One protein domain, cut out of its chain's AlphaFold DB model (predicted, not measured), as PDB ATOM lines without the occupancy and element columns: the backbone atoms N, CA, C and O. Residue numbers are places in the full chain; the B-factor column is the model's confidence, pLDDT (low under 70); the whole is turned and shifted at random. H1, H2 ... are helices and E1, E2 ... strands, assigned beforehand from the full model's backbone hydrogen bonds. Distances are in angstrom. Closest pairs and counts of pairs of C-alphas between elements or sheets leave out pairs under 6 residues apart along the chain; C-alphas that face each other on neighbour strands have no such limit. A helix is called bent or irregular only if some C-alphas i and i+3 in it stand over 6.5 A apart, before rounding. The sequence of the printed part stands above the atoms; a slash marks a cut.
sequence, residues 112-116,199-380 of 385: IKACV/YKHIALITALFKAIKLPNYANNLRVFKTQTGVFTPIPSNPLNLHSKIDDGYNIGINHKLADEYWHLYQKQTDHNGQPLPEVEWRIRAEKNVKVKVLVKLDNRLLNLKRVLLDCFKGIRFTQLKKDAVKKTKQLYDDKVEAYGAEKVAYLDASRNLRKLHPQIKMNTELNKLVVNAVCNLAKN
ATOM      1  N   ILE A 112     134.531 137.303 139.902       97.88
ATOM      2  CA  ILE A 112     135.730 138.143 139.904       97.88
ATOM      3  C   ILE A 112     135.377 139.522 140.459       97.88
ATOM      4  O   ILE A 112     134.488 140.193 139.928       97.88
ATOM      5  N   LYS A 113     136.079 139.961 141.506       97.06
ATOM      6  CA  LYS A 113     135.979 141.323 142.048       97.06
ATOM      7  C   LYS A 113     137.337 142.010 141.985       97.06
ATOM      8  O   LYS A 113     138.355 141.404 142.294       97.06
ATOM      9  N   ALA A 114     137.341 143.279 141.598       96.50
ATOM     10  CA  ALA A 114     138.516 144.132 141.694       96.50
ATOM     11  C   ALA A 114     138.459 144.918 143.009       96.50
ATOM     12  O   ALA A 114     137.384 145.379 143.392       96.50
ATOM     13  N   CYS A 115     139.599 145.098 143.670       94.00
ATOM     14  CA  CYS A 115     139.716 145.947 144.856       94.00
ATOM     15  C   CYS A 115     141.073 146.662 144.909       94.00
ATOM     16  O   CYS A 115     142.017 146.288 144.205       94.00
ATOM     17  N   VAL A 116     141.142 147.713 145.725       94.50
ATOM     18  CA  VAL A 116     142.390 148.379 146.122       94.50
ATOM     19  C   VAL A 116     142.696 147.915 147.536       94.50
ATOM     20  O   VAL A 116     141.922 148.217 148.443       94.50
ATOM     21  N   TYR A 199     135.863 129.615 143.679       94.69
ATOM     22  CA  TYR A 199     136.766 128.706 142.979       94.69
ATOM     23  C   TYR A 199     136.528 127.263 143.445       94.69
ATOM     24  O   TYR A 199     136.258 127.012 144.616       94.69
ATOM     25  N   LYS A 200     136.605 126.312 142.509       90.38
ATOM     26  CA  LYS A 200     136.343 124.889 142.782       90.38
ATOM     27  C   LYS A 200     137.548 124.153 143.350       90.38
ATOM     28  O   LYS A 200     137.377 123.208 144.102       90.38
ATOM     29  N   HIS A 201     138.745 124.598 142.984       94.88
ATOM     30  CA  HIS A 201     139.993 123.963 143.370       94.88
ATOM     31  C   HIS A 201     141.093 125.018 143.478       94.88
ATOM     32  O   HIS A 201     141.198 125.921 142.642       94.88
ATOM     33  N   ILE A 202     141.939 124.898 144.497       95.50
ATOM     34  CA  ILE A 202     143.038 125.833 144.775       95.50
ATOM     35  C   ILE A 202     144.109 125.885 143.665       95.50
ATOM     36  O   ILE A 202     144.801 126.893 143.508       95.50
ATOM     37  N   ALA A 203     144.160 124.867 142.793       96.81
ATOM     38  CA  ALA A 203     145.005 124.823 141.602       96.81
ATOM     39  C   ALA A 203     144.693 125.951 140.595       96.81
ATOM     40  O   ALA A 203     145.516 126.229 139.717       96.81
ATOM     41  N   LEU A 204     143.577 126.677 140.768       98.25
ATOM     42  CA  LEU A 204     143.322 127.938 140.070       98.25
ATOM     43  C   LEU A 204     144.481 128.934 140.241       98.25
ATOM     44  O   LEU A 204     144.808 129.622 139.279       98.25
ATOM     45  N   ILE A 205     145.159 128.984 141.397       98.25
ATOM     46  CA  ILE A 205     146.364 129.820 141.577       98.25
ATOM     47  C   ILE A 205     147.428 129.472 140.528       98.25
ATOM     48  O   ILE A 205     147.971 130.365 139.875       98.25
ATOM     49  N   THR A 206     147.694 128.179 140.327       98.44
ATOM     50  CA  THR A 206     148.659 127.688 139.334       98.44
ATOM     51  C   THR A 206     148.222 128.038 137.912       98.44
ATOM     52  O   THR A 206     149.037 128.509 137.115       98.44
ATOM     53  N   ALA A 207     146.934 127.871 137.595       98.31
ATOM     54  CA  ALA A 207     146.383 128.247 136.294       98.31
ATOM     55  C   ALA A 207     146.523 129.755 136.021       98.31
ATOM     56  O   ALA A 207     146.958 130.154 134.937       98.31
ATOM     57  N   LEU A 208     146.209 130.596 137.013       98.50
ATOM     58  CA  LEU A 208     146.355 132.049 136.929       98.50
ATOM     59  C   LEU A 208     147.823 132.456 136.797       98.50
ATOM     60  O   LEU A 208     148.122 133.309 135.967       98.50
ATOM     61  N   PHE A 209     148.741 131.829 137.536       98.50
ATOM     62  CA  PHE A 209     150.180 132.073 137.404       98.50
ATOM     63  C   PHE A 209     150.700 131.724 136.003       98.50
ATOM     64  O   PHE A 209     151.401 132.523 135.388       98.50
ATOM     65  N   LYS A 210     150.314 130.568 135.450       98.00
ATOM     66  CA  LYS A 210     150.689 130.184 134.077       98.00
ATOM     67  C   LYS A 210     150.145 131.170 133.044       98.00
ATOM     68  O   LYS A 210     150.783 131.423 132.022       98.00
ATOM     69  N   ALA A 211     148.959 131.717 133.305       98.06
ATOM     70  CA  ALA A 211     148.255 132.622 132.411       98.06
ATOM     71  C   ALA A 211     148.644 134.100 132.574       98.06
ATOM     72  O   ALA A 211     148.446 134.861 131.626       98.06
ATOM     73  N   ILE A 212     149.151 134.549 133.723       97.88
ATOM     74  CA  ILE A 212     149.324 135.980 133.993       97.88
ATOM     75  C   ILE A 212     150.305 136.612 133.000       97.88
ATOM     76  O   ILE A 212     151.387 136.095 132.720       97.88
ATOM     77  N   LYS A 213     149.892 137.738 132.419       97.38
ATOM     78  CA  LYS A 213     150.703 138.513 131.497       97.38
ATOM     79  C   LYS A 213     151.734 139.296 132.300       97.38
ATOM     80  O   LYS A 213     151.366 140.212 133.033       97.38
ATOM     81  N   LEU A 214     153.007 138.971 132.115       96.88
ATOM     82  CA  LEU A 214     154.114 139.633 132.806       96.88
ATOM     83  C   LEU A 214     154.971 140.419 131.814       96.88
ATOM     84  O   LEU A 214     155.141 139.972 130.680       96.88
ATOM     85  N   PRO A 215     155.529 141.570 132.212       95.06
ATOM     86  CA  PRO A 215     156.506 142.270 131.392       95.06
ATOM     87  C   PRO A 215     157.811 141.469 131.275       95.06
ATOM     88  O   PRO A 215     158.110 140.613 132.105       95.06
ATOM     89  N   ASN A 216     158.624 141.780 130.265       93.12
ATOM     90  CA  ASN A 216     159.874 141.062 129.986       93.12
ATOM     91  C   ASN A 216     160.963 141.217 131.068       93.12
ATOM     92  O   ASN A 216     161.900 140.425 131.095       93.12
ATOM     93  N   TYR A 217     160.848 142.210 131.955       91.75
ATOM     94  CA  TYR A 217     161.735 142.393 133.111       91.75
ATOM     95  C   TYR A 217     161.277 141.633 134.361       91.75
ATOM     96  O   TYR A 217     161.951 141.716 135.392       91.75
ATOM     97  N   ALA A 218     160.144 140.922 134.309       94.75
ATOM     98  CA  ALA A 218     159.692 140.102 135.424       94.75
ATOM     99  C   ALA A 218     160.726 139.010 135.738       94.75
ATOM    100  O   ALA A 218     161.135 138.240 134.871       94.75
ATOM    101  N   ASN A 219     161.146 138.956 136.995       94.38
ATOM    102  CA  ASN A 219     162.195 138.080 137.496       94.38
ATOM    103  C   ASN A 219     161.838 137.566 138.897       94.38
ATOM    104  O   ASN A 219     160.779 137.880 139.440       94.38
ATOM    105  N   ASN A 220     162.710 136.745 139.488       93.56
ATOM    106  CA  ASN A 220     162.546 136.248 140.858       93.56
ATOM    107  C   ASN A 220     161.167 135.597 141.124       93.56
ATOM    108  O   ASN A 220     160.511 135.871 142.136       93.56
ATOM    109  N   LEU A 221     160.719 134.769 140.175       96.06
ATOM    110  CA  LEU A 221     159.499 133.975 140.289       96.06
ATOM    111  C   LEU A 221     159.750 132.881 141.329       96.06
ATOM    112  O   LEU A 221     160.588 132.000 141.124       96.06
ATOM    113  N   ARG A 222     159.039 132.949 142.452       96.25
ATOM    114  CA  ARG A 222     159.292 132.086 143.609       96.25
ATOM    115  C   ARG A 222     158.010 131.733 144.341       96.25
ATOM    116  O   ARG A 222     157.051 132.502 144.326       96.25
ATOM    117  N   VAL A 223     158.037 130.603 145.031       96.31
ATOM    118  CA  VAL A 223     157.095 130.307 146.106       96.31
ATOM    119  C   VAL A 223     157.726 130.656 147.444       96.31
ATOM    120  O   VAL A 223     158.929 130.461 147.640       96.31
ATOM    121  N   PHE A 224     156.930 131.181 148.367       93.88
ATOM    122  CA  PHE A 224     157.411 131.553 149.689       93.88
ATOM    123  C   PHE A 224     156.334 131.426 150.755       93.88
ATOM    124  O   PHE A 224     155.153 131.588 150.467       93.88
ATOM    125  N   LYS A 225     156.750 131.183 151.997       89.00
ATOM    126  CA  LYS A 225     155.861 131.164 153.162       89.00
ATOM    127  C   LYS A 225     156.294 132.272 154.116       89.00
ATOM    128  O   LYS A 225     157.403 132.241 154.647       89.00
ATOM    129  N   THR A 226     155.449 133.290 154.275       75.31
ATOM    130  CA  THR A 226     155.801 134.541 154.971       75.31
ATOM    131  C   THR A 226     156.301 134.294 156.394       75.31
ATOM    132  O   THR A 226     157.242 134.950 156.827       75.31
ATOM    133  N   GLN A 227     155.715 133.320 157.096       74.81
ATOM    134  CA  GLN A 227     156.040 132.996 158.486       74.81
ATOM    135  C   GLN A 227     157.438 132.390 158.645       74.81
ATOM    136  O   GLN A 227     158.075 132.596 159.669       74.81
ATOM    137  N   THR A 228     157.917 131.638 157.649       73.38
ATOM    138  CA  THR A 228     159.200 130.924 157.735       73.38
ATOM    139  C   THR A 228     160.332 131.647 157.011       73.38
ATOM    140  O   THR A 228     161.490 131.280 157.178       73.38
ATOM    141  N   GLY A 229     160.022 132.647 156.176       72.25
ATOM    142  CA  GLY A 229     161.018 133.349 155.363       72.25
ATOM    143  C   GLY A 229     161.682 132.466 154.300       72.25
ATOM    144  O   GLY A 229     162.694 132.860 153.725       72.25
ATOM    145  N   VAL A 230     161.135 131.275 154.027       78.12
ATOM    146  CA  VAL A 230     161.671 130.346 153.027       78.12
ATOM    147  C   VAL A 230     161.238 130.795 151.638       78.12
ATOM    148  O   VAL A 230     160.042 130.904 151.366       78.12
ATOM    149  N   PHE A 231     162.211 130.994 150.749       85.06
ATOM    150  CA  PHE A 231     161.999 131.330 149.343       85.06
ATOM    151  C   PHE A 231     162.583 130.226 148.468       85.06
ATOM    152  O   PHE A 231     163.777 129.948 148.538       85.06
ATOM    153  N   THR A 232     161.756 129.609 147.626       90.75
ATOM    154  CA  THR A 232     162.218 128.594 146.669       90.75
ATOM    155  C   THR A 232     161.709 128.901 145.264       90.75
ATOM    156  O   THR A 232     160.633 129.488 145.130       90.75
ATOM    157  N   PRO A 233     162.426 128.497 144.202       94.12
ATOM    158  CA  PRO A 233     161.918 128.595 142.836       94.12
ATOM    159  C   PRO A 233     160.540 127.937 142.680       94.12
ATOM    160  O   PRO A 233     160.201 127.011 143.421       94.12
ATOM    161  N   ILE A 234     159.749 128.407 141.711       95.31
ATOM    162  CA  ILE A 234     158.467 127.775 141.371       95.31
ATOM    163  C   ILE A 234     158.724 126.314 140.953       95.31
ATOM    164  O   ILE A 234     159.505 126.092 140.022       95.31
ATOM    165  N   PRO A 235     158.095 125.314 141.599       95.88
ATOM    166  CA  PRO A 235     158.190 123.929 141.160       95.88
ATOM    167  C   PRO A 235     157.652 123.780 139.740       95.88
ATOM    168  O   PRO A 235     156.566 124.263 139.440       95.88
ATOM    169  N   SER A 236     158.380 123.068 138.881       95.44
ATOM    170  CA  SER A 236     157.939 122.823 137.506       95.44
ATOM    171  C   SER A 236     156.757 121.858 137.425       95.44
ATOM    172  O   SER A 236     155.996 121.937 136.472       95.44
ATOM    173  N   ASN A 237     156.581 120.958 138.395       95.88
ATOM    174  CA  ASN A 237     155.452 120.030 138.439       95.88
ATOM    175  C   ASN A 237     154.245 120.683 139.150       95.88
ATOM    176  O   ASN A 237     154.407 121.138 140.288       95.88
ATOM    177  N   PRO A 238     153.042 120.697 138.539       95.88
ATOM    178  CA  PRO A 238     151.848 121.296 139.135       95.88
ATOM    179  C   PRO A 238     151.427 120.661 140.466       95.88
ATOM    180  O   PRO A 238     150.966 121.391 141.338       95.88
ATOM    181  N   LEU A 239     151.641 119.355 140.665       95.94
ATOM    182  CA  LEU A 239     151.328 118.666 141.924       95.94
ATOM    183  C   LEU A 239     152.201 119.174 143.079       95.94
ATOM    184  O   LEU A 239     151.713 119.446 144.171       95.94
ATOM    185  N   ASN A 240     153.496 119.378 142.817       96.12
ATOM    186  CA  ASN A 240     154.427 119.889 143.825       96.12
ATOM    187  C   ASN A 240     154.118 121.345 144.188       96.12
ATOM    188  O   ASN A 240     154.277 121.743 145.340       96.12
ATOM    189  N   LEU A 241     153.710 122.157 143.206       96.88
ATOM    190  CA  LEU A 241     153.271 123.523 143.479       96.88
ATOM    191  C   LEU A 241     151.955 123.533 144.266       96.88
ATOM    192  O   LEU A 241     151.851 124.294 145.221       96.88
ATOM    193  N   HIS A 242     150.989 122.684 143.908       96.25
ATOM    194  CA  HIS A 242     149.730 122.555 144.640       96.25
ATOM    195  C   HIS A 242     149.959 122.200 146.109       96.25
ATOM    196  O   HIS A 242     149.526 122.962 146.962       96.25
ATOM    197  N   SER A 243     150.739 121.153 146.403       95.06
ATOM    198  CA  SER A 243     151.074 120.782 147.786       95.06
ATOM    199  C   SER A 243     151.703 121.945 148.561       95.06
ATOM    200  O   SER A 243     151.341 122.184 149.707       95.06
ATOM    201  N   LYS A 244     152.588 122.735 147.936       95.00
ATOM    202  CA  LYS A 244     153.135 123.933 148.589       95.00
ATOM    203  C   LYS A 244     152.069 124.987 148.871       95.00
ATOM    204  O   LYS A 244     152.102 125.605 149.931       95.00
ATOM    205  N   ILE A 245     151.177 125.246 147.922       95.31
ATOM    206  CA  ILE A 245     150.112 126.239 148.093       95.31
ATOM    207  C   ILE A 245     149.169 125.813 149.226       95.31
ATOM    208  O   ILE A 245     148.848 126.643 150.073       95.31
ATOM    209  N   ASP A 246     148.812 124.531 149.289       92.38
ATOM    210  CA  ASP A 246     147.997 123.949 150.363       92.38
ATOM    211  C   ASP A 246     148.692 124.054 151.725       92.38
ATOM    212  O   ASP A 246     148.061 124.385 152.727       92.38
ATOM    213  N   ASP A 247     150.019 123.913 151.749       91.50
ATOM    214  CA  ASP A 247     150.853 124.159 152.931       91.50
ATOM    215  C   ASP A 247     151.006 125.661 153.278       91.50
ATOM    216  O   ASP A 247     151.832 126.037 154.123       91.50
ATOM    217  N   GLY A 248     150.246 126.548 152.630       90.94
ATOM    218  CA  GLY A 248     150.213 127.988 152.888       90.94
ATOM    219  C   GLY A 248     151.347 128.780 152.232       90.94
ATOM    220  O   GLY A 248     151.682 129.873 152.701       90.94
ATOM    221  N   TYR A 249     151.989 128.242 151.189       94.94
ATOM    222  CA  TYR A 249     152.923 129.020 150.372       94.94
ATOM    223  C   TYR A 249     152.178 129.916 149.377       94.94
ATOM    224  O   TYR A 249     151.161 129.562 148.789       94.94
ATOM    225  N   ASN A 250     152.789 131.060 149.105       96.00
ATOM    226  CA  ASN A 250     152.338 132.057 148.154       96.00
ATOM    227  C   ASN A 250     153.280 132.120 146.953       96.00
ATOM    228  O   ASN A 250     154.464 131.805 147.073       96.00
ATOM    229  N   ILE A 251     152.796 132.616 145.818       98.00
ATOM    230  CA  ILE A 251     153.621 132.920 144.645       98.00
ATOM    231  C   ILE A 251     153.980 134.404 144.653       98.00
ATOM    232  O   ILE A 251     153.096 135.254 144.714       98.00
ATOM    233  N   GLY A 252     155.269 134.720 144.542       97.31
ATOM    234  CA  GLY A 252     155.783 136.081 144.397       97.31
ATOM    235  C   GLY A 252     156.586 136.243 143.110       97.31
ATOM    236  O   GLY A 252     157.360 135.361 142.736       97.31
ATOM    237  N   ILE A 253     156.426 137.385 142.445       97.56
ATOM    238  CA  ILE A 253     157.126 137.736 141.202       97.56
ATOM    239  C   ILE A 253     157.708 139.136 141.374       97.56
ATOM    240  O   ILE A 253     156.996 140.056 141.773       97.56
ATOM    241  N   ASN A 254     158.996 139.285 141.063       96.81
ATOM    242  CA  ASN A 254     159.880 140.374 141.480       96.81
ATOM    243  C   ASN A 254     160.079 140.451 143.001       96.81
ATOM    244  O   ASN A 254     159.392 139.810 143.801       96.81
ATOM    245  N   HIS A 255     161.069 141.231 143.430       93.31
ATOM    246  CA  HIS A 255     161.262 141.542 144.845       93.31
ATOM    247  C   HIS A 255     160.209 142.555 145.334       93.31
ATOM    248  O   HIS A 255     159.839 143.454 144.591       93.31
ATOM    249  N   LYS A 256     159.787 142.488 146.607       90.69
ATOM    250  CA  LYS A 256     158.771 143.397 147.198       90.69
ATOM    251  C   LYS A 256     159.142 144.892 147.171       90.69
ATOM    252  O   LYS A 256     158.301 145.760 147.380       90.69
ATOM    253  N   LEU A 257     160.429 145.188 146.989       91.69
ATOM    254  CA  LEU A 257     160.965 146.550 146.880       91.69
ATOM    255  C   LEU A 257     161.140 147.011 145.426       91.69
ATOM    256  O   LEU A 257     161.524 148.154 145.211       91.69
ATOM    257  N   ALA A 258     160.887 146.138 144.447       94.88
ATOM    258  CA  ALA A 258     160.903 146.517 143.043       94.88
ATOM    259  C   ALA A 258     159.771 147.507 142.740       94.88
ATOM    260  O   ALA A 258     158.789 147.585 143.478       94.88
ATOM    261  N   ASP A 259     159.901 148.232 141.630       96.62
ATOM    262  CA  ASP A 259     158.904 149.225 141.221       96.62
ATOM    263  C   ASP A 259     157.529 148.601 140.937       96.62
ATOM    264  O   ASP A 259     156.505 149.267 141.081       96.62
ATOM    265  N   GLU A 260     157.516 147.319 140.566       97.38
ATOM    266  CA  GLU A 260     156.316 146.500 140.467       97.38
ATOM    267  C   GLU A 260     156.563 145.106 141.040       97.38
ATOM    268  O   GLU A 260     157.591 144.476 140.761       97.38
ATOM    269  N   TYR A 261     155.590 144.618 141.799       97.62
ATOM    270  CA  TYR A 261     155.593 143.305 142.435       97.62
ATOM    271  C   TYR A 261     154.236 142.635 142.216       97.62
ATOM    272  O   TYR A 261     153.206 143.297 142.339       97.62
ATOM    273  N   TRP A 262     154.229 141.339 141.896       98.25
ATOM    274  CA  TRP A 262     152.999 140.550 141.798       98.25
ATOM    275  C   TRP A 262     152.990 139.451 142.850       98.25
ATOM    276  O   TRP A 262     154.025 138.846 143.147       98.25
ATOM    277  N   HIS A 263     151.798 139.154 143.354       97.44
ATOM    278  CA  HIS A 263     151.580 138.163 144.401       97.44
ATOM    279  C   HIS A 263     150.304 137.380 144.103       97.44
ATOM    280  O   HIS A 263     149.264 137.971 143.830       97.44
ATOM    281  N   LEU A 264     150.380 136.050 144.113       98.19
ATOM    282  CA  LEU A 264     149.211 135.180 144.019       98.19
ATOM    283  C   LEU A 264     149.148 134.257 145.234       98.19
ATOM    284  O   LEU A 264     150.161 133.664 145.609       98.19
ATOM    285  N   TYR A 265     147.973 134.141 145.845       97.12
ATOM    286  CA  TYR A 265     147.757 133.321 147.038       97.12
ATOM    287  C   TYR A 265     146.274 133.037 147.284       97.12
ATOM    288  O   TYR A 265     145.395 133.621 146.644       97.12
ATOM    289  N   GLN A 266     145.993 132.138 148.224       96.62
ATOM    290  CA  GLN A 266     144.653 131.908 148.748       96.62
ATOM    291  C   GLN A 266     144.426 132.863 149.925       96.62
ATOM    292  O   GLN A 266     145.118 132.795 150.938       96.62
ATOM    293  N   LYS A 267     143.472 133.786 149.795       95.06
ATOM    294  CA  LYS A 267     143.157 134.745 150.854       95.06
ATOM    295  C   LYS A 267     142.105 134.161 151.788       95.06
ATOM    296  O   LYS A 267     140.937 134.049 151.419       95.06
ATOM    297  N   GLN A 268     142.555 133.816 152.991       94.62
ATOM    298  CA  GLN A 268     141.742 133.258 154.076       94.62
ATOM    299  C   GLN A 268     141.726 134.152 155.318       94.62
ATOM    300  O   GLN A 268     141.069 133.816 156.294       94.62
ATOM    301  N   THR A 269     142.439 135.279 155.298       91.50
ATOM    302  CA  THR A 269     142.478 136.237 156.406       91.50
ATOM    303  C   THR A 269     142.175 137.653 155.929       91.50
ATOM    304  O   THR A 269     142.408 137.995 154.761       91.50
ATOM    305  N   ASP A 270     141.659 138.485 156.827       86.25
ATOM    306  CA  ASP A 270     141.512 139.923 156.611       86.25
ATOM    307  C   ASP A 270     142.870 140.658 156.706       86.25
ATOM    308  O   ASP A 270     143.933 140.039 156.832       86.25
ATOM    309  N   HIS A 271     142.853 141.994 156.621       78.69
ATOM    310  CA  HIS A 271     144.063 142.818 156.741       78.69
ATOM    311  C   HIS A 271     144.674 142.822 158.158       78.69
ATOM    312  O   HIS A 271     145.841 143.178 158.311       78.69
ATOM    313  N   ASN A 272     143.916 142.419 159.184       79.31
ATOM    314  CA  ASN A 272     144.376 142.271 160.568       79.31
ATOM    315  C   ASN A 272     144.875 140.848 160.871       79.31
ATOM    316  O   ASN A 272     145.251 140.561 162.008       79.31
ATOM    317  N   GLY A 273     144.877 139.957 159.874       84.06
ATOM    318  CA  GLY A 273     145.250 138.556 160.036       84.06
ATOM    319  C   GLY A 273     144.173 137.701 160.703       84.06
ATOM    320  O   GLY A 273     144.462 136.565 161.071       84.06
ATOM    321  N   GLN A 274     142.948 138.212 160.860       90.81
ATOM    322  CA  GLN A 274     141.833 137.435 161.393       90.81
ATOM    323  C   GLN A 274     141.304 136.470 160.330       90.81
ATOM    324  O   GLN A 274     141.177 136.872 159.168       90.81
ATOM    325  N   PRO A 275     140.991 135.212 160.689       94.25
ATOM    326  CA  PRO A 275     140.396 134.257 159.764       94.25
ATOM    327  C   PRO A 275     139.083 134.773 159.174       94.25
ATOM    328  O   PRO A 275     138.215 135.280 159.882       94.25
ATOM    329  N   LEU A 276     138.933 134.603 157.867       94.31
ATOM    330  CA  LEU A 276     137.700 134.856 157.141       94.31
ATOM    331  C   LEU A 276     136.833 133.595 157.127       94.31
ATOM    332  O   LEU A 276     137.376 132.485 157.049       94.31
ATOM    333  N   PRO A 277     135.499 133.739 157.118       94.75
ATOM    334  CA  PRO A 277     134.617 132.602 156.890       94.75
ATOM    335  C   PRO A 277     134.873 132.004 155.497       94.75
ATOM    336  O   PRO A 277     135.213 132.725 154.558       94.75
ATOM    337  N   GLU A 278     134.677 130.691 155.338       92.25
ATOM    338  CA  GLU A 278     134.979 129.972 154.083       92.25
ATOM    339  C   GLU A 278     134.290 130.570 152.850       92.25
ATOM    340  O   GLU A 278     134.858 130.607 151.760       92.25
ATOM    341  N   VAL A 279     133.085 131.120 153.024       92.50
ATOM    342  CA  VAL A 279     132.333 131.796 151.953       92.50
ATOM    343  C   VAL A 279     133.038 133.045 151.402       92.50
ATOM    344  O   VAL A 279     132.741 133.482 150.288       92.50
ATOM    345  N   GLU A 280     133.978 133.616 152.158       94.62
ATOM    346  CA  GLU A 280     134.812 134.757 151.770       94.62
ATOM    347  C   GLU A 280     136.217 134.352 151.307       94.62
ATOM    348  O   GLU A 280     137.001 135.210 150.868       94.62
ATOM    349  N   TRP A 281     136.544 133.058 151.368       96.12
ATOM    350  CA  TRP A 281     137.792 132.557 150.817       96.12
ATOM    351  C   TRP A 281     137.812 132.765 149.310       96.12
ATOM    352  O   TRP A 281     136.826 132.595 148.586       96.12
ATOM    353  N   ARG A 282     138.986 133.137 148.820       97.31
ATOM    354  CA  ARG A 282     139.183 133.491 147.417       97.31
ATOM    355  C   ARG A 282     140.616 133.258 147.004       97.31
ATOM    356  O   ARG A 282     141.533 133.389 147.812       97.31
ATOM    357  N   ILE A 283     140.807 132.982 145.724       98.12
ATOM    358  CA  ILE A 283     142.126 133.127 145.124       98.12
ATOM    359  C   ILE A 283     142.333 134.603 144.818       98.12
ATOM    360  O   ILE A 283     141.459 135.228 144.217       98.12
ATOM    361  N   ARG A 284     143.475 135.159 145.212       97.94
ATOM    362  CA  ARG A 284     143.808 136.554 144.954       97.94
ATOM    363  C   ARG A 284     145.046 136.671 144.076       97.94
ATOM    364  O   ARG A 284     146.040 135.987 144.305       97.94
ATOM    365  N   ALA A 285     144.976 137.563 143.091       98.19
ATOM    366  CA  ALA A 285     146.116 138.031 142.311       98.19
ATOM    367  C   ALA A 285     146.294 139.540 142.523       98.19
ATOM    368  O   ALA A 285     145.419 140.325 142.155       98.19
ATOM    369  N   GLU A 286     147.419 139.936 143.106       97.06
ATOM    370  CA  GLU A 286     147.753 141.318 143.448       97.06
ATOM    371  C   GLU A 286     148.887 141.846 142.576       97.06
ATOM    372  O   GLU A 286     149.747 141.098 142.093       97.06
ATOM    373  N   LYS A 287     148.893 143.166 142.411       97.81
ATOM    374  CA  LYS A 287     149.998 143.921 141.845       97.81
ATOM    375  C   LYS A 287     150.220 145.184 142.668       97.81
ATOM    376  O   LYS A 287     149.353 146.055 142.722       97.81
ATOM    377  N   ASN A 288     151.412 145.301 143.232       98.00
ATOM    378  CA  ASN A 288     151.911 146.509 143.870       98.00
ATOM    379  C   ASN A 288     152.673 147.350 142.837       98.00
ATOM    380  O   ASN A 288     153.484 146.809 142.081       98.00
ATOM    381  N   VAL A 289     152.407 148.654 142.791       98.06
ATOM    382  CA  VAL A 289     153.041 149.610 141.870       98.06
ATOM    383  C   VAL A 289     153.570 150.797 142.669       98.06
ATOM    384  O   VAL A 289     152.811 151.442 143.393       98.06
ATOM    385  N   LYS A 290     154.864 151.102 142.533       97.44
ATOM    386  CA  LYS A 290     155.553 152.151 143.301       97.44
ATOM    387  C   LYS A 290     155.786 153.430 142.501       97.44
ATOM    388  O   LYS A 290     155.644 153.481 141.277       97.44
ATOM    389  N   VAL A 291     156.210 154.468 143.219       96.75
ATOM    390  CA  VAL A 291     156.358 155.855 142.751       96.75
ATOM    391  C   VAL A 291     157.067 156.003 141.400       96.75
ATOM    392  O   VAL A 291     156.597 156.772 140.569       96.75
ATOM    393  N   LYS A 292     158.133 155.238 141.110       96.25
ATOM    394  CA  LYS A 292     158.870 155.359 139.835       96.25
ATOM    395  C   LYS A 292     158.023 155.022 138.605       96.25
ATOM    396  O   LYS A 292     158.258 155.575 137.530       96.25
ATOM    397  N   VAL A 293     157.058 154.114 138.746       96.44
ATOM    398  CA  VAL A 293     156.095 153.789 137.686       96.44
ATOM    399  C   VAL A 293     154.927 154.767 137.730       96.44
ATOM    400  O   VAL A 293     154.543 155.290 136.688       96.44
ATOM    401  N   LEU A 294     154.416 155.075 138.924       97.31
ATOM    402  CA  LEU A 294     153.257 155.953 139.102       97.31
ATOM    403  C   LEU A 294     153.495 157.376 138.578       97.31
ATOM    404  O   LEU A 294     152.602 157.938 137.954       97.31
ATOM    405  N   VAL A 295     154.687 157.953 138.762       95.94
ATOM    406  CA  VAL A 295     155.021 159.301 138.255       95.94
ATOM    407  C   VAL A 295     154.836 159.393 136.737       95.94
ATOM    408  O   VAL A 295     154.343 160.399 136.236       95.94
ATOM    409  N   LYS A 296     155.134 158.317 135.999       95.81
ATOM    410  CA  LYS A 296     154.938 158.249 134.539       95.81
ATOM    411  C   LYS A 296     153.459 158.222 134.133       95.81
ATOM    412  O   LYS A 296     153.147 158.453 132.971       95.81
ATOM    413  N   LEU A 297     152.565 157.923 135.075       94.06
ATOM    414  CA  LEU A 297     151.108 157.914 134.909       94.06
ATOM    415  C   LEU A 297     150.459 159.210 135.418       94.06
ATOM    416  O   LEU A 297     149.228 159.309 135.433       94.06
ATOM    417  N   ASP A 298     151.281 160.186 135.825       95.44
ATOM    418  CA  ASP A 298     150.884 161.397 136.538       95.44
ATOM    419  C   ASP A 298     150.075 161.037 137.798       95.44
ATOM    420  O   ASP A 298     148.848 160.915 137.810       95.44
ATOM    421  N   ASN A 299     150.839 160.809 138.867       97.00
ATOM    422  CA  ASN A 299     150.400 160.248 140.137       97.00
ATOM    423  C   ASN A 299     149.713 161.247 141.070       97.00
ATOM    424  O   ASN A 299     149.517 160.921 142.240       97.00
ATOM    425  N   ARG A 300     149.350 162.445 140.608       96.69
ATOM    426  CA  ARG A 300     148.553 163.373 141.423       96.69
ATOM    427  C   ARG A 300     147.268 162.677 141.867       96.69
ATOM    428  O   ARG A 300     146.638 161.979 141.069       96.69
ATOM    429  N   LEU A 301     146.845 162.886 143.114       94.94
ATOM    430  CA  LEU A 301     145.648 162.229 143.655       94.94
ATOM    431  C   LEU A 301     144.396 162.535 142.820       94.94
ATOM    432  O   LEU A 301     143.508 161.693 142.697       94.94
ATOM    433  N   LEU A 302     144.353 163.704 142.174       93.94
ATOM    434  CA  LEU A 302     143.259 164.072 141.279       93.94
ATOM    435  C   LEU A 302     143.095 163.114 140.079       93.94
ATOM    436  O   LEU A 302     141.996 162.934 139.564       93.94
ATOM    437  N   ASN A 303     144.168 162.428 139.679       95.19
ATOM    438  CA  ASN A 303     144.174 161.454 138.587       95.19
ATOM    439  C   ASN A 303     143.985 160.006 139.061       95.19
ATOM    440  O   ASN A 303     144.179 159.076 138.271       95.19
ATOM    441  N   LEU A 304     143.588 159.789 140.323       94.62
ATOM    442  CA  LEU A 304     143.524 158.466 140.945       94.62
ATOM    443  C   LEU A 304     142.766 157.436 140.104       94.62
ATOM    444  O   LEU A 304     143.240 156.315 139.956       94.62
ATOM    445  N   LYS A 305     141.631 157.803 139.499       95.44
ATOM    446  CA  LYS A 305     140.863 156.889 138.640       95.44
ATOM    447  C   LYS A 305     141.676 156.383 137.446       95.44
ATOM    448  O   LYS A 305     141.633 155.193 137.141       95.44
ATOM    449  N   ARG A 306     142.408 157.267 136.760       95.25
ATOM    450  CA  ARG A 306     143.257 156.891 135.618       95.25
ATOM    451  C   ARG A 306     144.401 155.995 136.087       95.25
ATOM    452  O   ARG A 306     144.573 154.909 135.543       95.25
ATOM    453  N   VAL A 307     145.102 156.416 137.143       95.69
ATOM    454  CA  VAL A 307     146.209 155.660 137.752       95.69
ATOM    455  C   VAL A 307     145.755 154.258 138.168       95.69
ATOM    456  O   VAL A 307     146.421 153.278 137.850       95.69
ATOM    457  N   LEU A 308     144.582 154.143 138.799       95.81
ATOM    458  CA  LEU A 308     143.963 152.876 139.186       95.81
ATOM    459  C   LEU A 308     143.765 151.947 137.979       95.81
ATOM    460  O   LEU A 308     144.189 150.789 138.001       95.81
ATOM    461  N   LEU A 309     143.140 152.452 136.910       96.12
ATOM    462  CA  LEU A 309     142.908 151.685 135.683       96.12
ATOM    463  C   LEU A 309     144.224 151.218 135.045       96.12
ATOM    464  O   LEU A 309     144.307 150.080 134.573       96.12
ATOM    465  N   ASP A 310     145.249 152.072 135.054       95.31
ATOM    466  CA  ASP A 310     146.576 151.753 134.533       95.31
ATOM    467  C   ASP A 310     147.304 150.703 135.382       95.31
ATOM    468  O   ASP A 310     147.868 149.759 134.818       95.31
ATOM    469  N   CYS A 311     147.216 150.766 136.715       95.94
ATOM    470  CA  CYS A 311     147.756 149.725 137.594       95.94
ATOM    471  C   CYS A 311     147.156 148.349 137.255       95.94
ATOM    472  O   CYS A 311     147.898 147.375 137.075       95.94
ATOM    473  N   PHE A 312     145.835 148.274 137.042       96.56
ATOM    474  CA  PHE A 312     145.154 147.030 136.666       96.56
ATOM    475  C   PHE A 312     145.528 146.492 135.280       96.56
ATOM    476  O   PHE A 312     145.322 145.301 135.038       96.56
ATOM    477  N   LYS A 313     146.093 147.288 134.358       91.81
ATOM    478  CA  LYS A 313     146.579 146.762 133.061       91.81
ATOM    479  C   LYS A 313     147.662 145.694 133.241       91.81
ATOM    480  O   LYS A 313     147.808 144.837 132.370       91.81
ATOM    481  N   GLY A 314     148.379 145.713 134.368       86.31
ATOM    482  CA  GLY A 314     149.372 144.698 134.728       86.31
ATOM    483  C   GLY A 314     148.802 143.393 135.290       86.31
ATOM    484  O   GLY A 314     149.583 142.488 135.566       86.31
ATOM    485  N   ILE A 315     147.478 143.276 135.455       95.25
ATOM    486  CA  ILE A 315     146.805 142.024 135.821       95.25
ATOM    487  C   ILE A 315     145.861 141.643 134.678       95.25
ATOM    488  O   ILE A 315     144.674 141.985 134.639       95.25
ATOM    489  N   ARG A 316     146.434 140.985 133.672       96.75
ATOM    490  CA  ARG A 316     145.727 140.442 132.509       96.75
ATOM    491  C   ARG A 316     146.188 139.021 132.272       96.75
ATOM    492  O   ARG A 316     147.305 138.669 132.631       96.75
ATOM    493  N   PHE A 317     145.344 138.224 131.637       98.31
ATOM    494  CA  PHE A 317     145.584 136.799 131.476       98.31
ATOM    495  C   PHE A 317     145.732 136.413 130.009       98.31
ATOM    496  O   PHE A 317     145.118 136.983 129.103       98.31
ATOM    497  N   THR A 318     146.569 135.423 129.780       98.06
ATOM    498  CA  THR A 318     146.869 134.802 128.501       98.06
ATOM    499  C   THR A 318     146.386 133.357 128.520       98.06
ATOM    500  O   THR A 318     145.917 132.845 129.532       98.06
ATOM    501  N   GLN A 319     146.431 132.709 127.371       97.50
ATOM    502  CA  GLN A 319     146.081 131.310 127.207       97.50
ATOM    503  C   GLN A 319     146.825 130.747 126.003       97.50
ATOM    504  O   GLN A 319     147.173 131.479 125.066       97.50
ATOM    505  N   LEU A 320     147.020 129.434 126.002       96.56
ATOM    506  CA  LEU A 320     147.507 128.728 124.824       96.56
ATOM    507  C   LEU A 320     146.511 128.859 123.658       96.56
ATOM    508  O   LEU A 320     145.293 128.861 123.848       96.56
ATOM    509  N   LYS A 321     147.020 128.994 122.435       95.38
ATOM    510  CA  LYS A 321     146.199 128.979 121.224       95.38
ATOM    511  C   LYS A 321     145.578 127.592 120.998       95.38
ATOM    512  O   LYS A 321     146.176 126.571 121.327       95.38
ATOM    513  N   LYS A 322     144.371 127.548 120.416       91.62
ATOM    514  CA  LYS A 322     143.639 126.288 120.173       91.62
ATOM    515  C   LYS A 322     144.373 125.388 119.171       91.62
ATOM    516  O   LYS A 322     144.427 124.174 119.347       91.62
ATOM    517  N   ASP A 323     144.984 126.002 118.170       92.31
ATOM    518  CA  ASP A 323     145.806 125.413 117.112       92.31
ATOM    519  C   ASP A 323     147.267 125.181 117.535       92.31
ATOM    520  O   ASP A 323     148.098 124.813 116.709       92.31
ATOM    521  N   ALA A 324     147.601 125.350 118.823       92.88
ATOM    522  CA  ALA A 324     148.959 125.110 119.281       92.88
ATOM    523  C   ALA A 324     149.407 123.659 119.076       92.88
ATOM    524  O   ALA A 324     148.627 122.709 119.226       92.88
ATOM    525  N   VAL A 325     150.696 123.501 118.769       94.25
ATOM    526  CA  VAL A 325     151.322 122.203 118.499       94.25
ATOM    527  C   VAL A 325     151.181 121.286 119.717       94.25
ATOM    528  O   VAL A 325     151.327 121.730 120.859       94.25
ATOM    529  N   LYS A 326     150.948 119.987 119.484       94.06
ATOM    530  CA  LYS A 326     150.721 118.975 120.535       94.06
ATOM    531  C   LYS A 326     151.790 118.998 121.632       94.06
ATOM    532  O   LYS A 326     151.449 118.966 122.807       94.06
ATOM    533  N   LYS A 327     153.067 119.139 121.259       94.50
ATOM    534  CA  LYS A 327     154.181 119.248 122.217       94.50
ATOM    535  C   LYS A 327     154.044 120.459 123.143       94.50
ATOM    536  O   LYS A 327     154.330 120.355 124.327       94.50
ATOM    537  N   THR A 328     153.599 121.605 122.627       93.56
ATOM    538  CA  THR A 328     153.382 122.812 123.438       93.56
ATOM    539  C   THR A 328     152.174 122.662 124.355       93.56
ATOM    540  O   THR A 328     152.245 123.107 125.492       93.56
ATOM    541  N   LYS A 329     151.097 122.013 123.890       94.19
ATOM    542  CA  LYS A 329     149.941 121.665 124.735       94.19
ATOM    543  C   LYS A 329     150.368 120.788 125.906       94.19
ATOM    544  O   LYS A 329     150.188 121.183 127.045       94.19
ATOM    545  N   GLN A 330     151.067 119.695 125.609       93.56
ATOM    546  CA  GLN A 330     151.582 118.787 126.627       93.56
ATOM    547  C   GLN A 330     152.519 119.492 127.617       93.56
ATOM    548  O   GLN A 330     152.372 119.329 128.818       93.56
ATOM    549  N   LEU A 331     153.446 120.330 127.137       94.56
ATOM    550  CA  LEU A 331     154.298 121.121 128.030       94.56
ATOM    551  C   LEU A 331     153.481 122.067 128.911       94.56
ATOM    552  O   LEU A 331     153.771 122.172 130.095       94.56
ATOM    553  N   TYR A 332     152.479 122.742 128.342       95.19
ATOM    554  CA  TYR A 332     151.595 123.621 129.099       95.19
ATOM    555  C   TYR A 332     150.797 122.846 130.148       95.19
ATOM    556  O   TYR A 332     150.537 123.401 131.203       95.19
ATOM    557  N   ASP A 333     150.414 121.597 129.898       92.25
ATOM    558  CA  ASP A 333     149.680 120.765 130.858       92.25
ATOM    559  C   ASP A 333     150.600 120.226 131.964       92.25
ATOM    560  O   ASP A 333     150.301 120.369 133.150       92.25
ATOM    561  N   ASP A 334     151.757 119.683 131.579       92.50
ATOM    562  CA  ASP A 334     152.665 118.956 132.469       92.50
ATOM    563  C   ASP A 334     153.578 119.873 133.296       92.50
ATOM    564  O   ASP A 334     154.115 119.443 134.323       92.50
ATOM    565  N   LYS A 335     153.799 121.118 132.846       96.31
ATOM    566  CA  LYS A 335     154.735 122.050 133.478       96.31
ATOM    567  C   LYS A 335     154.099 123.355 133.936       96.31
ATOM    568  O   LYS A 335     153.158 123.902 133.356       96.31
ATOM    569  N   VAL A 336     154.685 123.883 134.998       97.62
ATOM    570  CA  VAL A 336     154.408 125.199 135.550       97.62
ATOM    571  C   VAL A 336     155.528 126.147 135.150       97.62
ATOM    572  O   VAL A 336     156.652 126.061 135.638       97.62
ATOM    573  N   GLU A 337     155.191 127.086 134.273       96.19
ATOM    574  CA  GLU A 337     156.041 128.200 133.866       96.19
ATOM    575  C   GLU A 337     155.168 129.450 133.689       96.19
ATOM    576  O   GLU A 337     153.956 129.353 133.488       96.19
ATOM    577  N   ALA A 338     155.773 130.637 133.718       95.81
ATOM    578  CA  ALA A 338     155.072 131.882 133.407       95.81
ATOM    579  C   ALA A 338     154.910 132.060 131.885       95.81
ATOM    580  O   ALA A 338     155.551 132.909 131.265       95.81
ATOM    581  N   TYR A 339     154.054 131.245 131.265       96.50
ATOM    582  CA  TYR A 339     153.832 131.247 129.813       96.50
ATOM    583  C   TYR A 339     153.328 132.593 129.266       96.50
ATOM    584  O   TYR A 339     153.541 132.896 128.091       96.50
ATOM    585  N   GLY A 340     152.677 133.403 130.105       95.19
ATOM    586  CA  GLY A 340     152.227 134.754 129.769       95.19
ATOM    587  C   GLY A 340     153.309 135.841 129.821       95.19
ATOM    588  O   GLY A 340     153.002 136.999 129.531       95.19
ATOM    589  N   ALA A 341     154.555 135.513 130.178       95.88
ATOM    590  CA  ALA A 341     155.645 136.484 130.214       95.88
ATOM    591  C   ALA A 341     156.034 136.969 128.808       95.88
ATOM    592  O   ALA A 341     156.253 136.178 127.883       95.88
ATOM    593  N   GLU A 342     156.139 138.288 128.654       94.88
ATOM    594  CA  GLU A 342     156.611 138.923 127.431       94.88
ATOM    595  C   GLU A 342     158.075 138.540 127.147       94.88
ATOM    596  O   GLU A 342     158.930 138.494 128.030       94.88
ATOM    597  N   LYS A 343     158.364 138.267 125.878       89.50
ATOM    598  CA  LYS A 343     159.697 138.069 125.312       89.50
ATOM    599  C   LYS A 343     160.192 139.378 124.692       89.50
ATOM    600  O   LYS A 343     159.457 140.367 124.610       89.50
ATOM    601  N   VAL A 344     161.441 139.375 124.229       87.69
ATOM    602  CA  VAL A 344     161.955 140.438 123.351       87.69
ATOM    603  C   VAL A 344     161.011 140.580 122.155       87.69
ATOM    604  O   VAL A 344     160.521 139.580 121.624       87.69
ATOM    605  N   ALA A 345     160.702 141.823 121.788       89.06
ATOM    606  CA  ALA A 345     159.743 142.093 120.731       89.06
ATOM    607  C   ALA A 345     160.236 141.517 119.393       89.06
ATOM    608  O   ALA A 345     161.407 141.661 119.052       89.06
ATOM    609  N   TYR A 346     159.345 140.870 118.648       87.56
ATOM    610  CA  TYR A 346     159.650 140.235 117.366       87.56
ATOM    611  C   TYR A 346     158.521 140.488 116.361       87.56
ATOM    612  O   TYR A 346     157.395 140.798 116.751       87.56
ATOM    613  N   LEU A 347     158.809 140.365 115.065       89.62
ATOM    614  CA  LEU A 347     157.799 140.465 114.010       89.62
ATOM    615  C   LEU A 347     157.181 139.091 113.745       89.62
ATOM    616  O   LEU A 347     157.902 138.112 113.561       89.62
ATOM    617  N   ASP A 348     155.851 139.006 113.732       86.81
ATOM    618  CA  ASP A 348     155.166 137.791 113.281       86.81
ATOM    619  C   ASP A 348     155.210 137.638 111.749       86.81
ATOM    620  O   ASP A 348     155.702 138.510 111.032       86.81
ATOM    621  N   ALA A 349     154.695 136.516 111.234       86.12
ATOM    622  CA  ALA A 349     154.658 136.240 109.793       86.12
ATOM    623  C   ALA A 349     153.918 137.328 108.986       86.12
ATOM    624  O   ALA A 349     154.194 137.519 107.806       86.12
ATOM    625  N   SER A 350     153.018 138.074 109.633       89.75
ATOM    626  CA  SER A 350     152.279 139.199 109.058       89.75
ATOM    627  C   SER A 350     152.934 140.556 109.354       89.75
ATOM    628  O   SER A 350     152.296 141.590 109.183       89.75
ATOM    629  N   ARG A 351     154.196 140.568 109.810       87.06
ATOM    630  CA  ARG A 351     154.987 141.756 110.174       87.06
ATOM    631  C   ARG A 351     154.382 142.614 111.287       87.06
ATOM    632  O   ARG A 351     154.728 143.785 111.420       87.06
ATOM    633  N   ASN A 352     153.528 142.046 112.135       89.94
ATOM    634  CA  ASN A 352     153.078 142.743 113.334       89.94
ATOM    635  C   ASN A 352     154.094 142.555 114.457       89.94
ATOM    636  O   ASN A 352     154.541 141.438 114.719       89.94
ATOM    637  N   LEU A 353     154.396 143.634 115.177       90.81
ATOM    638  CA  LEU A 353     155.238 143.567 116.363       90.81
ATOM    639  C   LEU A 353     154.502 142.840 117.499       90.81
ATOM    640  O   LEU A 353     153.426 143.254 117.942       90.81
ATOM    641  N   ARG A 354     155.092 141.751 117.990       91.12
ATOM    642  CA  ARG A 354     154.568 140.913 119.072       91.12
ATOM    643  C   ARG A 354     155.568 140.827 120.214       91.12
ATOM    644  O   ARG A 354     156.773 140.919 120.019       91.12
ATOM    645  N   LYS A 355     155.037 140.625 121.421       93.62
ATOM    646  CA  LYS A 355     155.821 140.389 122.645       93.62
ATOM    647  C   LYS A 355     155.496 139.061 123.325       93.62
ATOM    648  O   LYS A 355     156.271 138.598 124.142       93.62
ATOM    649  N   LEU A 356     154.358 138.438 123.025       94.25
ATOM    650  CA  LEU A 356     153.997 137.127 123.576       94.25
ATOM    651  C   LEU A 356     154.535 136.017 122.683       94.25
ATOM    652  O   LEU A 356     154.620 136.211 121.479       94.25
ATOM    653  N   HIS A 357     154.832 134.849 123.253       92.62
ATOM    654  CA  HIS A 357     155.237 133.676 122.477       92.62
ATOM    655  C   HIS A 357     154.210 133.348 121.366       92.62
ATOM    656  O   HIS A 357     153.009 133.434 121.633       92.62
ATOM    657  N   PRO A 358     154.619 132.891 120.159       91.81
ATOM    658  CA  PRO A 358     153.705 132.674 119.029       91.81
ATOM    659  C   PRO A 358     152.514 131.753 119.316       91.81
ATOM    660  O   PRO A 358     151.468 131.888 118.686       91.81
ATOM    661  N   GLN A 359     152.666 130.825 120.262       94.00
ATOM    662  CA  GLN A 359     151.636 129.862 120.674       94.00
ATOM    663  C   GLN A 359     150.708 130.381 121.788       94.00
ATOM    664  O   GLN A 359     149.748 129.706 122.148       94.00
ATOM    665  N   ILE A 360     150.972 131.566 122.340       95.94
ATOM    666  CA  ILE A 360     150.218 132.181 123.437       95.94
ATOM    667  C   ILE A 360     149.435 133.384 122.897       95.94
ATOM    668  O   ILE A 360     149.897 134.116 122.021       95.94
ATOM    669  N   LYS A 361     148.222 133.595 123.405       95.94
ATOM    670  CA  LYS A 361     147.380 134.760 123.093       95.94
ATOM    671  C   LYS A 361     146.698 135.292 124.347       95.94
ATOM    672  O   LYS A 361     146.652 134.612 125.363       95.94
ATOM    673  N   MET A 362     146.117 136.487 124.278       97.06
ATOM    674  CA  MET A 362     145.294 137.007 125.375       97.06
ATOM    675  C   MET A 362     144.062 136.114 125.605       97.06
ATOM    676  O   MET A 362     143.398 135.688 124.652       97.06
ATOM    677  N   ASN A 363     143.724 135.855 126.868       97.56
ATOM    678  CA  ASN A 363     142.479 135.188 127.237       97.56
ATOM    679  C   ASN A 363     141.334 136.206 127.186       97.56
ATOM    680  O   ASN A 363     141.125 136.970 128.123       97.56
ATOM    681  N   THR A 364     140.654 136.295 126.043       96.25
ATOM    682  CA  THR A 364     139.661 137.353 125.794       96.25
ATOM    683  C   THR A 364     138.478 137.268 126.757       96.25
ATOM    684  O   THR A 364     138.090 138.290 127.312       96.25
ATOM    685  N   GLU A 365     137.958 136.068 127.018       95.69
ATOM    686  CA  GLU A 365     136.781 135.884 127.875       95.69
ATOM    687  C   GLU A 365     137.084 136.199 129.339       95.69
ATOM    688  O   GLU A 365     136.394 137.018 129.947       95.69
ATOM    689  N   LEU A 366     138.182 135.667 129.885       97.50
ATOM    690  CA  LEU A 366     138.599 136.010 131.244       97.50
ATOM    691  C   LEU A 366     138.901 137.509 131.374       97.50
ATOM    692  O   LEU A 366     138.451 138.159 132.316       97.50
ATOM    693  N   ASN A 367     139.614 138.100 130.411       98.06
ATOM    694  CA  ASN A 367     139.941 139.523 130.487       98.06
ATOM    695  C   ASN A 367     138.712 140.432 130.355       98.06
ATOM    696  O   ASN A 367     138.732 141.510 130.941       98.06
ATOM    697  N   LYS A 368     137.645 140.029 129.650       97.38
ATOM    698  CA  LYS A 368     136.368 140.768 129.659       97.38
ATOM    699  C   LYS A 368     135.776 140.815 131.070       97.38
ATOM    700  O   LYS A 368     135.400 141.890 131.528       97.38
ATOM    701  N   LEU A 369     135.750 139.684 131.780       97.75
ATOM    702  CA  LEU A 369     135.269 139.626 133.168       97.75
ATOM    703  C   LEU A 369     136.121 140.499 134.099       97.75
ATOM    704  O   LEU A 369     135.580 141.268 134.892       97.75
ATOM    705  N   VAL A 370     137.447 140.438 133.948       97.81
ATOM    706  CA  VAL A 370     138.391 141.282 134.697       97.81
ATOM    707  C   VAL A 370     138.150 142.764 134.424       97.81
ATOM    708  O   VAL A 370     138.041 143.549 135.361       97.81
ATOM    709  N   VAL A 371     138.045 143.163 133.153       97.25
ATOM    710  CA  VAL A 371     137.796 144.562 132.773       97.25
ATOM    711  C   VAL A 371     136.469 145.045 133.344       97.25
ATOM    712  O   VAL A 371     136.435 146.127 133.918       97.25
ATOM    713  N   ASN A 372     135.409 144.236 133.286       97.19
ATOM    714  CA  ASN A 372     134.120 144.591 133.882       97.19
ATOM    715  C   ASN A 372     134.228 144.809 135.398       97.19
ATOM    716  O   ASN A 372     133.716 145.808 135.908       97.19
ATOM    717  N   ALA A 373     134.928 143.926 136.117       97.38
ATOM    718  CA  ALA A 373     135.157 144.072 137.555       97.38
ATOM    719  C   ALA A 373     135.937 145.360 137.881       97.38
ATOM    720  O   ALA A 373     135.546 146.116 138.769       97.38
ATOM    721  N   VAL A 374     136.994 145.646 137.115       97.25
ATOM    722  CA  VAL A 374     137.824 146.852 137.265       97.25
ATOM    723  C   VAL A 374     137.040 148.124 136.940       97.25
ATOM    724  O   VAL A 374     137.106 149.093 137.691       97.25
ATOM    725  N   CYS A 375     136.265 148.136 135.855       96.00
ATOM    726  CA  CYS A 375     135.429 149.276 135.484       96.00
ATOM    727  C   CYS A 375     134.340 149.544 136.525       96.00
ATOM    728  O   CYS A 375     134.056 150.706 136.807       96.00
ATOM    729  N   ASN A 376     133.757 148.500 137.120       95.69
ATOM    730  CA  ASN A 376     132.789 148.659 138.203       95.69
ATOM    731  C   ASN A 376     133.423 149.273 139.454       95.69
ATOM    732  O   ASN A 376     132.849 150.211 139.996       95.69
ATOM    733  N   LEU A 377     134.620 148.832 139.855       95.62
ATOM    734  CA  LEU A 377     135.375 149.479 140.935       95.62
ATOM    735  C   LEU A 377     135.688 150.947 140.602       95.62
ATOM    736  O   LEU A 377     135.467 151.836 141.418       95.62
ATOM    737  N   ALA A 378     136.165 151.221 139.385       95.31
ATOM    738  CA  ALA A 378     136.595 152.554 138.964       95.31
ATOM    739  C   ALA A 378     135.465 153.601 138.940       95.31
ATOM    740  O   ALA A 378     135.757 154.799 138.975       95.31
ATOM    741  N   LYS A 379     134.189 153.186 138.897       94.38
ATOM    742  CA  LYS A 379     133.036 154.098 139.036       94.38
ATOM    743  C   LYS A 379     133.036 154.818 140.385       94.38
ATOM    744  O   LYS A 379     132.669 155.985 140.436       94.38
ATOM    745  N   ASN A 380     133.544 154.174 141.435       94.12
ATOM    746  CA  ASN A 380     133.611 154.745 142.782       94.12
ATOM    747  C   ASN A 380     134.711 155.812 142.941       94.12
ATOM    748  O   ASN A 380     134.873 156.370 144.025       94.12
TER     749      ASN A 380
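Overview. This is residues 112 to 116 and 199 to 380 of the 385 residues of an uncharacterized protein of Acinetobacter terrestris (UniProt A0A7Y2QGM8). A strongly twisted wall of five antiparallel strands, in the order E3 E2 E4 E5 E6, has H1 and H2 over one face. At the last end of E6, H3 and H4 make a helical head, and the long H6 reaches from the small antiparallel sheet E7 E8 back to H4, with E1 packed on it; E7 begins by the end of H1, and H5 follows E7. The 187 printed residues hold six named helices and eight named strands, in the order E1 H1 E2 E3 H2 E4 E5 E6 H3 H4 E7 H5 E8 H6, and the class is mixed, helices and strands. The whole is compact, with a radius of gyration of the C-alphas of 17.3 A and spans of 50 by 43 by 29 A.

Arrangement. The edge strands are E3, residues 230 to 233, and E6, residues 282 to 290; E2, residues 222 to 225, E4, residues 250 to 253, and E5, residues 260 to 267, are inner. E4 E5 E6 is a meander, each strand the antiparallel neighbour of the one before. N 286 and O 263 are 2.8 A apart across E5 and E6, N 251 and O 264 2.8 A across E4 and E5, N 224 and O 250 2.9 A across E2 and E4, and N 223 and O 232 2.8 A across the hairpin E2 and E3. H1, residues 204 to 211, is on the sheet at a height of 9.3 A, along E5 at 5 degrees on the local plane. H2, residues 238 to 246, is on the same face at 10.3 A; E3, H2, E4 form a split strand-helix-strand unit, two strands running the same way with E2 between them, its crossover right-handed. H1 and H2 only just touch, with 3 pairs of C-alphas within 8 A, the closest being Thr 206 and Pro 238, 7.1 A. H4, residues 301 to 312, only grazes the sheet with residues 311 to 312. With residues 306 to 310 alone it touches H3, residues 291 to 297, about perpendicular at 83 degrees, the closest C-alphas being Leu 297 and Val 307, 6.1 A. H6, residues 364 to 380, touches H4 with residues 374 to 378 alone, at a shallow tilt of 16 degrees, opposite ways; the closest C-alphas, Lys 305 and Ala 378, are 6.1 A apart. E1, residues 112 to 116, pairs with no named strand; its closest C-alpha to H6 is Ala 114, 5.2 A from that of Val 374. E7, residues 318 to 320, and E8, residues 360 to 362, are antiparallel, with N 319 and O 361 2.8 A apart. The closest C-alphas of E7 and H1 are Thr 318 and Ala 211, 4.7 A. H5, residues 326 to 334, is close to but not clearly touching H2, the C-alphas of Asp 334 and Pro 238 being 7.1 A apart. Every O i to N i+4 pair is within hydrogen-bond range in H1, H2 and H5, against 6 of 8 in H4, 12 of 13 in H6 and 1 of 3 in H3, where 3 of 4 O i to N i+3 pairs are.

Along the chain. E1 begins at C-alpha 112, (135.730, 138.143, 139.904), and H6 ends at C-alpha 380, (133.611, 154.745, 142.782). From first to last C-alpha, E6 is 25.2 A long, H6 25.1 A, E5 20.5 A and H4 16.7 A. H4 is irregular, with C-alphas 302 and 305 8.0 A apart.

Size, cuts and confidence. The farthest C-alphas, Gln 274 and Ser 350, are 53.4 A apart. Residues 117 to 198 are not printed, and C-alphas 116 and 199 are 20.7 A apart across the cut. The links E5 to E6, 14 residues, and H5 to E8, 25 residues, are long. The mean pLDDT of the printed part is 94.2, and no printed residue is under 70.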